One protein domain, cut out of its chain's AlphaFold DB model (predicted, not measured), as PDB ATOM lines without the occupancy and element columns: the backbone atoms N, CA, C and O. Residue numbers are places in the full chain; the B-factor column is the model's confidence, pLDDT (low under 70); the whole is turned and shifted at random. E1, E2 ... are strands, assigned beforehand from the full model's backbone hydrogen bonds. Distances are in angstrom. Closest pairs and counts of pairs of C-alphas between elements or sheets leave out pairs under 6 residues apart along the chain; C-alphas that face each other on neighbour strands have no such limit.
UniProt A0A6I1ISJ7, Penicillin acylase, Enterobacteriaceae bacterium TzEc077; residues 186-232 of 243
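Overview. This is residues 186 to 232 of the 243 residues of the protein "Penicillin acylase" of Enterobacteriaceae bacterium TzEc077 (UniProt A0A6I1ISJ7). A long, narrow two-stranded hairpin, E2 and E3, reaches out as an arm from a head made mostly of loop. The head holds residues 186 to 202, which have no named element, and the short strand E1; residues 206 to 211, in the link from E1 to E2, stick out, and so does the far tip of the hairpin, residues 220 to 225. The printed part has 47 residues with no named helix and three named strands, in the order E1, E2, E3; the sheet is E2 - E3, antiparallel. The class is all strand, though the named strands hold 19 of the 47 printed residues, under half. The whole is extended, with a radius of gyration of the C-alphas of 15.8 A, and the C-alphas span 47 by 23 by 17 A.

Along the chain. Start at C-alpha 186, at (175.063, 143.790, 127.260), and go through residues 186 to 202, a stretch of 17 residues with no named element. Next comes E1, residues 203 to 205. Find C-alpha 214 at (178.958, 152.899, 134.380); there E2 begins, and it runs through residues 214 to 221, 23.1 A from first to last C-alpha. E3, residues 224 to 231, covers 22.9 A and ends at C-alpha 231, at (174.279, 154.099, 132.725).

Arrangement. Look first at E2 and E3, a hairpin of antiparallel neighbour strands with an angle of 174 degrees between their N-to-C directions. At one end the C-alphas of Ala 214 and Leu 231 face each other at 5.1 A; at the other, those of Asn 221 and Gln 224 face each other, also at 5.1 A. Between these ends, the C-alphas of Phe 216 and Ser 229 face each other at 4.4 A. In the backbone, find N 217 and O 228 within hydrogen-bond range at 2.8 A, and N 228 and O 217 at 2.9 A. E1 pairs with no named strand. It is apart from E2 and apart from E3.

Size, cuts and confidence. The two C-alphas farthest apart are those of Ser 200, in the stretch before E1, and Pro 222, between E2 and E3, at 47.6 A. The first and last printed C-alphas, those of Phe 186 and Ala 232, are 8.6 A apart. The link from E2 to E3 is tight, with 2 residues; the link from E1 to E2 is short, with 8 residues. Without the stretches that stand free, 35 residues remain, spanning 37 by 20 by 13 A. The printed part has no cut. The mean pLDDT of the printed part of this predicted model is 93.8, and no printed residue is under 70.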
ATOM      1  N   PHE A 186     175.900 143.686 126.066       94.38
ATOM      2  CA  PHE A 186     175.063 143.790 127.260       94.38
ATOM      3  C   PHE A 186     174.257 142.496 127.379       94.38
ATOM      4  O   PHE A 186     173.303 142.283 126.631       94.38
ATOM      5  N   SER A 187     174.691 141.607 128.274       93.31
ATOM      6  CA  SER A 187     174.170 140.241 128.345       93.31
ATOM      7  C   SER A 187     172.825 140.143 129.068       93.31
ATOM      8  O   SER A 187     172.566 140.825 130.061       93.31
ATOM      9  N   SER A 188     172.014 139.189 128.617       94.94
ATOM     10  CA  SER A 188     170.799 138.695 129.273       94.94
ATOM     11  C   SER A 188     171.076 137.836 130.514       94.94
ATOM     12  O   SER A 188     170.150 137.361 131.175       94.94
ATOM     13  N   LYS A 189     172.353 137.646 130.862       94.56
ATOM     14  CA  LYS A 189     172.808 136.974 132.078       94.56
ATOM     15  C   LYS A 189     173.597 137.942 132.947       94.56
ATOM     16  O   LYS A 189     174.388 138.743 132.449       94.56
ATOM     17  N   ASN A 190     173.413 137.832 134.256       92.25
ATOM     18  CA  ASN A 190     174.207 138.580 135.220       92.25
ATOM     19  C   ASN A 190     175.637 138.007 135.346       92.25
ATOM     20  O   ASN A 190     175.995 137.005 134.721       92.25
ATOM     21  N   SER A 191     176.465 138.617 136.196       90.44
ATOM     22  CA  SER A 191     177.885 138.262 136.358       90.44
ATOM     23  C   SER A 191     178.153 136.842 136.872       90.44
ATOM     24  O   SER A 191     179.277 136.365 136.746       90.44
ATOM     25  N   VAL A 192     177.156 136.172 137.459       92.81
ATOM     26  CA  VAL A 192     177.257 134.772 137.908       92.81
ATOM     27  C   VAL A 192     176.607 133.792 136.922       92.81
ATOM     28  O   VAL A 192     176.521 132.600 137.200       92.81
ATOM     29  N   GLY A 193     176.172 134.277 135.754       92.75
ATOM     30  CA  GLY A 193     175.627 133.463 134.666       92.75
ATOM     31  C   GLY A 193     174.131 133.164 134.772       92.75
ATOM     32  O   GLY A 193     173.620 132.379 133.972       92.75
ATOM     33  N   ILE A 194     173.422 133.783 135.719       96.75
ATOM     34  CA  ILE A 194     171.981 133.587 135.904       96.75
ATOM     35  C   ILE A 194     171.212 134.534 134.973       96.75
ATOM     36  O   ILE A 194     171.519 135.731 134.950       96.75
ATOM     37  N   PRO A 195     170.222 134.032 134.209       96.38
ATOM     38  CA  PRO A 195     169.363 134.876 133.388       96.38
ATOM     39  C   PRO A 195     168.656 135.958 134.214       96.38
ATOM     40  O   PRO A 195     168.082 135.670 135.261       96.38
ATOM     41  N   TRP A 196     168.689 137.197 133.728       94.75
ATOM     42  CA  TRP A 196     167.989 138.350 134.325       94.75
ATOM     43  C   TRP A 196     167.193 139.177 133.305       94.75
ATOM     44  O   TRP A 196     166.545 140.152 133.669       94.75
ATOM     45  N   ALA A 197     167.251 138.784 132.032       95.00
ATOM     46  CA  ALA A 197     166.498 139.350 130.925       95.00
ATOM     47  C   ALA A 197     166.322 138.274 129.841       95.00
ATOM     48  O   ALA A 197     166.967 137.223 129.890       95.00
ATOM     49  N   ASP A 198     165.460 138.534 128.864       94.00
ATOM     50  CA  ASP A 198     165.300 137.664 127.700       94.00
ATOM     51  C   ASP A 198     166.490 137.846 126.725       94.00
ATOM     52  O   ASP A 198     166.838 138.990 126.413       94.00
ATOM     53  N   PRO A 199     167.119 136.764 126.215       94.38
ATOM     54  CA  PRO A 199     168.224 136.842 125.252       94.38
ATOM     55  C   PRO A 199     167.922 137.628 123.969       94.38
ATOM     56  O   PRO A 199     168.837 138.178 123.361       94.38
ATOM     57  N   SER A 200     166.656 137.715 123.553       93.50
ATOM     58  CA  SER A 200     166.237 138.515 122.392       93.50
ATOM     59  C   SER A 200     166.465 140.021 122.568       93.50
ATOM     60  O   SER A 200     166.524 140.745 121.576       93.50
ATOM     61  N   HIS A 201     166.647 140.485 123.809       92.06
ATOM     62  CA  HIS A 201     166.885 141.887 124.152       92.06
ATOM     63  C   HIS A 201     168.360 142.196 124.457       92.06
ATOM     64  O   HIS A 201     168.674 143.286 124.942       92.06
ATOM     65  N   GLU A 202     169.281 141.266 124.185       94.00
ATOM     66  CA  GLU A 202     170.711 141.555 124.284       94.00
ATOM     67  C   GLU A 202     171.102 142.681 123.329       94.00
ATOM     68  O   GLU A 202     170.736 142.704 122.152       94.00
ATOM     69  N   GLN A 203     171.892 143.619 123.838       93.06
ATOM     70  CA  GLN A 203     172.429 144.708 123.037       93.06
ATOM     71  C   GLN A 203     173.915 144.497 122.800       93.06
ATOM     72  O   GLN A 203     174.618 143.879 123.599       93.06
ATOM     73  N   LYS A 204     174.418 145.054 121.703       93.12
ATOM     74  CA  LYS A 204     175.841 145.032 121.381       93.12
ATOM     75  C   LYS A 204     176.303 146.403 120.927       93.12
ATOM     76  O   LYS A 204     175.602 147.090 120.187       93.12
ATOM     77  N   LEU A 205     177.511 146.762 121.324       92.62
ATOM     78  CA  LEU A 205     178.257 147.852 120.720       92.62
ATOM     79  C   LEU A 205     179.148 147.282 119.622       92.62
ATOM     80  O   LEU A 205     179.796 146.247 119.803       92.62
ATOM     81  N   SER A 206     179.213 147.990 118.496       92.94
ATOM     82  CA  SER A 206     180.090 147.652 117.369       92.94
ATOM     83  C   SER A 206     181.576 147.753 117.718       92.94
ATOM     84  O   SER A 206     182.415 147.243 116.987       92.94
ATOM     85  N   THR A 207     181.924 148.402 118.830       93.38
ATOM     86  CA  THR A 207     183.304 148.555 119.280       93.38
ATOM     87  C   THR A 207     183.396 148.354 120.782       93.38
ATOM     88  O   THR A 207     182.678 148.976 121.564       93.38
ATOM     89  N   TYR A 208     184.309 147.479 121.178       94.69
ATOM     90  CA  TYR A 208     184.728 147.285 122.550       94.69
ATOM     91  C   TYR A 208     185.515 148.504 123.029       94.69
ATOM     92  O   TYR A 208     186.469 148.936 122.383       94.69
ATOM     93  N   GLY A 209     185.132 149.032 124.187       92.56
ATOM     94  CA  GLY A 209     185.901 150.038 124.906       92.56
ATOM     95  C   GLY A 209     186.208 149.526 126.303       92.56
ATOM     96  O   GLY A 209     185.292 149.139 127.024       92.56
ATOM     97  N   ASN A 210     187.478 149.552 126.706       94.38
ATOM     98  CA  ASN A 210     187.886 149.148 128.051       94.38
ATOM     99  C   ASN A 210     187.554 150.238 129.087       94.38
ATOM    100  O   ASN A 210     188.437 150.941 129.576       94.38
ATOM    101  N   THR A 211     186.267 150.422 129.365       90.81
ATOM    102  CA  THR A 211     185.730 151.402 130.317       90.81
ATOM    103  C   THR A 211     184.907 150.696 131.392       90.81
ATOM    104  O   THR A 211     184.523 149.536 131.244       90.81
ATOM    105  N   GLY A 212     184.623 151.398 132.489       91.38
ATOM    106  CA  GLY A 212     183.665 150.920 133.481       91.38
ATOM    107  C   GLY A 212     182.265 150.758 132.884       91.38
ATOM    108  O   GLY A 212     181.866 151.526 132.006       91.38
ATOM    109  N   SER A 213     181.505 149.788 133.402       91.44
ATOM    110  CA  SER A 213     180.111 149.522 133.004       91.44
ATOM    111  C   SER A 213     179.183 150.719 133.231       91.44
ATOM    112  O   SER A 213     178.187 150.878 132.534       91.44
ATOM    113  N   ALA A 214     179.537 151.580 134.184       92.12
ATOM    114  CA  ALA A 214     178.958 152.899 134.380       92.12
ATOM    115  C   ALA A 214     180.091 153.918 134.537       92.12
ATOM    116  O   ALA A 214     181.165 153.596 135.052       92.12
ATOM    117  N   THR A 215     179.859 155.151 134.095       92.00
ATOM    118  CA  THR A 215     180.839 156.241 134.216       92.00
ATOM    119  C   THR A 215     180.200 157.426 134.916       92.00
ATOM    120  O   THR A 215     179.108 157.840 134.539       92.00
ATOM    121  N   PHE A 216     180.899 157.997 135.898       93.44
ATOM    122  CA  PHE A 216     180.463 159.168 136.654       93.44
ATOM    123  C   PHE A 216     181.588 160.204 136.683       93.44
ATOM    124  O   PHE A 216     182.738 159.865 136.958       93.44
ATOM    125  N   ARG A 217     181.260 161.474 136.445       93.38
ATOM    126  CA  ARG A 217     182.133 162.618 136.728       93.38
ATOM    127  C   ARG A 217     181.454 163.489 137.757       93.38
ATOM    128  O   ARG A 217     180.409 164.060 137.461       93.38
ATOM    129  N   VAL A 218     182.078 163.618 138.920       95.38
ATOM    130  CA  VAL A 218     181.638 164.510 139.992       95.38
ATOM    131  C   VAL A 218     182.623 165.667 140.090       95.38
ATOM    132  O   VAL A 218     183.833 165.451 140.110       95.38
ATOM    133  N   VAL A 219     182.111 166.892 140.136       95.56
ATOM    134  CA  VAL A 219     182.904 168.112 140.299       95.56
ATOM    135  C   VAL A 219     182.444 168.816 141.563       95.56
ATOM    136  O   VAL A 219     181.265 169.136 141.711       95.56
ATOM    137  N   LEU A 220     183.391 169.059 142.465       96.25
ATOM    138  CA  LEU A 220     183.166 169.754 143.725       96.25
ATOM    139  C   LEU A 220     183.706 171.183 143.604       96.25
ATOM    140  O   LEU A 220     184.910 171.378 143.457       96.25
ATOM    141  N   ASN A 221     182.822 172.172 143.672       93.81
ATOM    142  CA  ASN A 221     183.167 173.586 143.803       93.81
ATOM    143  C   ASN A 221     182.677 174.098 145.170       93.81
ATOM    144  O   ASN A 221     181.721 173.535 145.703       93.81
ATOM    145  N   PRO A 222     183.243 175.191 145.722       95.94
ATOM    146  CA  PRO A 222     182.861 175.696 147.047       95.94
ATOM    147  C   PRO A 222     181.352 175.907 147.257       95.94
ATOM    148  O   PRO A 222     180.856 175.691 148.355       95.94
ATOM    149  N   ASN A 223     180.621 176.276 146.198       96.06
ATOM    150  CA  ASN A 223     179.192 176.607 146.264       96.06
ATOM    151  C   ASN A 223     178.292 175.632 145.485       96.06
ATOM    152  O   ASN A 223     177.082 175.840 145.420       96.06
ATOM    153  N   GLN A 224     178.856 174.617 144.824       96.19
ATOM    154  CA  GLN A 224     178.090 173.736 143.942       96.19
ATOM    155  C   GLN A 224     178.776 172.385 143.753       96.19
ATOM    156  O   GLN A 224     179.980 172.314 143.512       96.19
ATOM    157  N   VAL A 225     177.975 171.322 143.742       96.38
ATOM    158  CA  VAL A 225     178.383 170.000 143.265       96.38
ATOM    159  C   VAL A 225     177.655 169.707 141.959       96.38
ATOM    160  O   VAL A 225     176.435 169.853 141.891       96.38
ATOM    161  N   THR A 226     178.385 169.298 140.922       95.75
ATOM    162  CA  THR A 226     177.790 168.838 139.658       95.75
ATOM    163  C   THR A 226     178.189 167.399 139.366       95.75
ATOM    164  O   THR A 226     179.294 166.965 139.696       95.75
ATOM    165  N   MET A 227     177.277 166.643 138.752       94.69
ATOM    166  CA  MET A 227     177.510 165.260 138.350       94.69
ATOM    167  C   MET A 227     177.024 165.025 136.922       94.69
ATOM    168  O   MET A 227     175.936 165.455 136.549       94.69
ATOM    169  N   CYS A 228     177.817 164.294 136.145       93.38
ATOM    170  CA  CYS A 228     177.395 163.694 134.884       93.38
ATOM    171  C   CYS A 228     177.590 162.180 134.973       93.38
ATOM    172  O   CYS A 228     178.649 161.734 135.420       93.38
ATOM    173  N   SER A 229     176.601 161.396 134.546       93.50
ATOM    174  CA  SER A 229     176.650 159.933 134.604       93.50
ATOM    175  C   SER A 229     176.162 159.284 133.317       93.50
ATOM    176  O   SER A 229     175.249 159.797 132.674       93.50
ATOM    177  N   ILE A 230     176.731 158.128 132.982       92.44
ATOM    178  CA  ILE A 230     176.285 157.261 131.889       92.44
ATOM    179  C   ILE A 230     176.029 155.866 132.456       92.44
ATOM    180  O   ILE A 230     176.939 155.244 133.009       92.44
ATOM    181  N   LEU A 231     174.790 155.402 132.297       93.44
ATOM    182  CA  LEU A 231     174.279 154.099 132.725       93.44
ATOM    183  C   LEU A 231     173.519 153.485 131.543       93.44
ATOM    184  O   LEU A 231     172.349 153.787 131.322       93.44
ATOM    185  N   ALA A 232     174.219 152.686 130.740       92.38
ATOM    186  CA  ALA A 232     173.633 151.955 129.619       92.38
ATOM    187  C   ALA A 232     173.164 150.556 130.075       92.38
ATOM    188  O   ALA A 232     173.774 150.002 130.993       92.38
TER     189      ALA A 232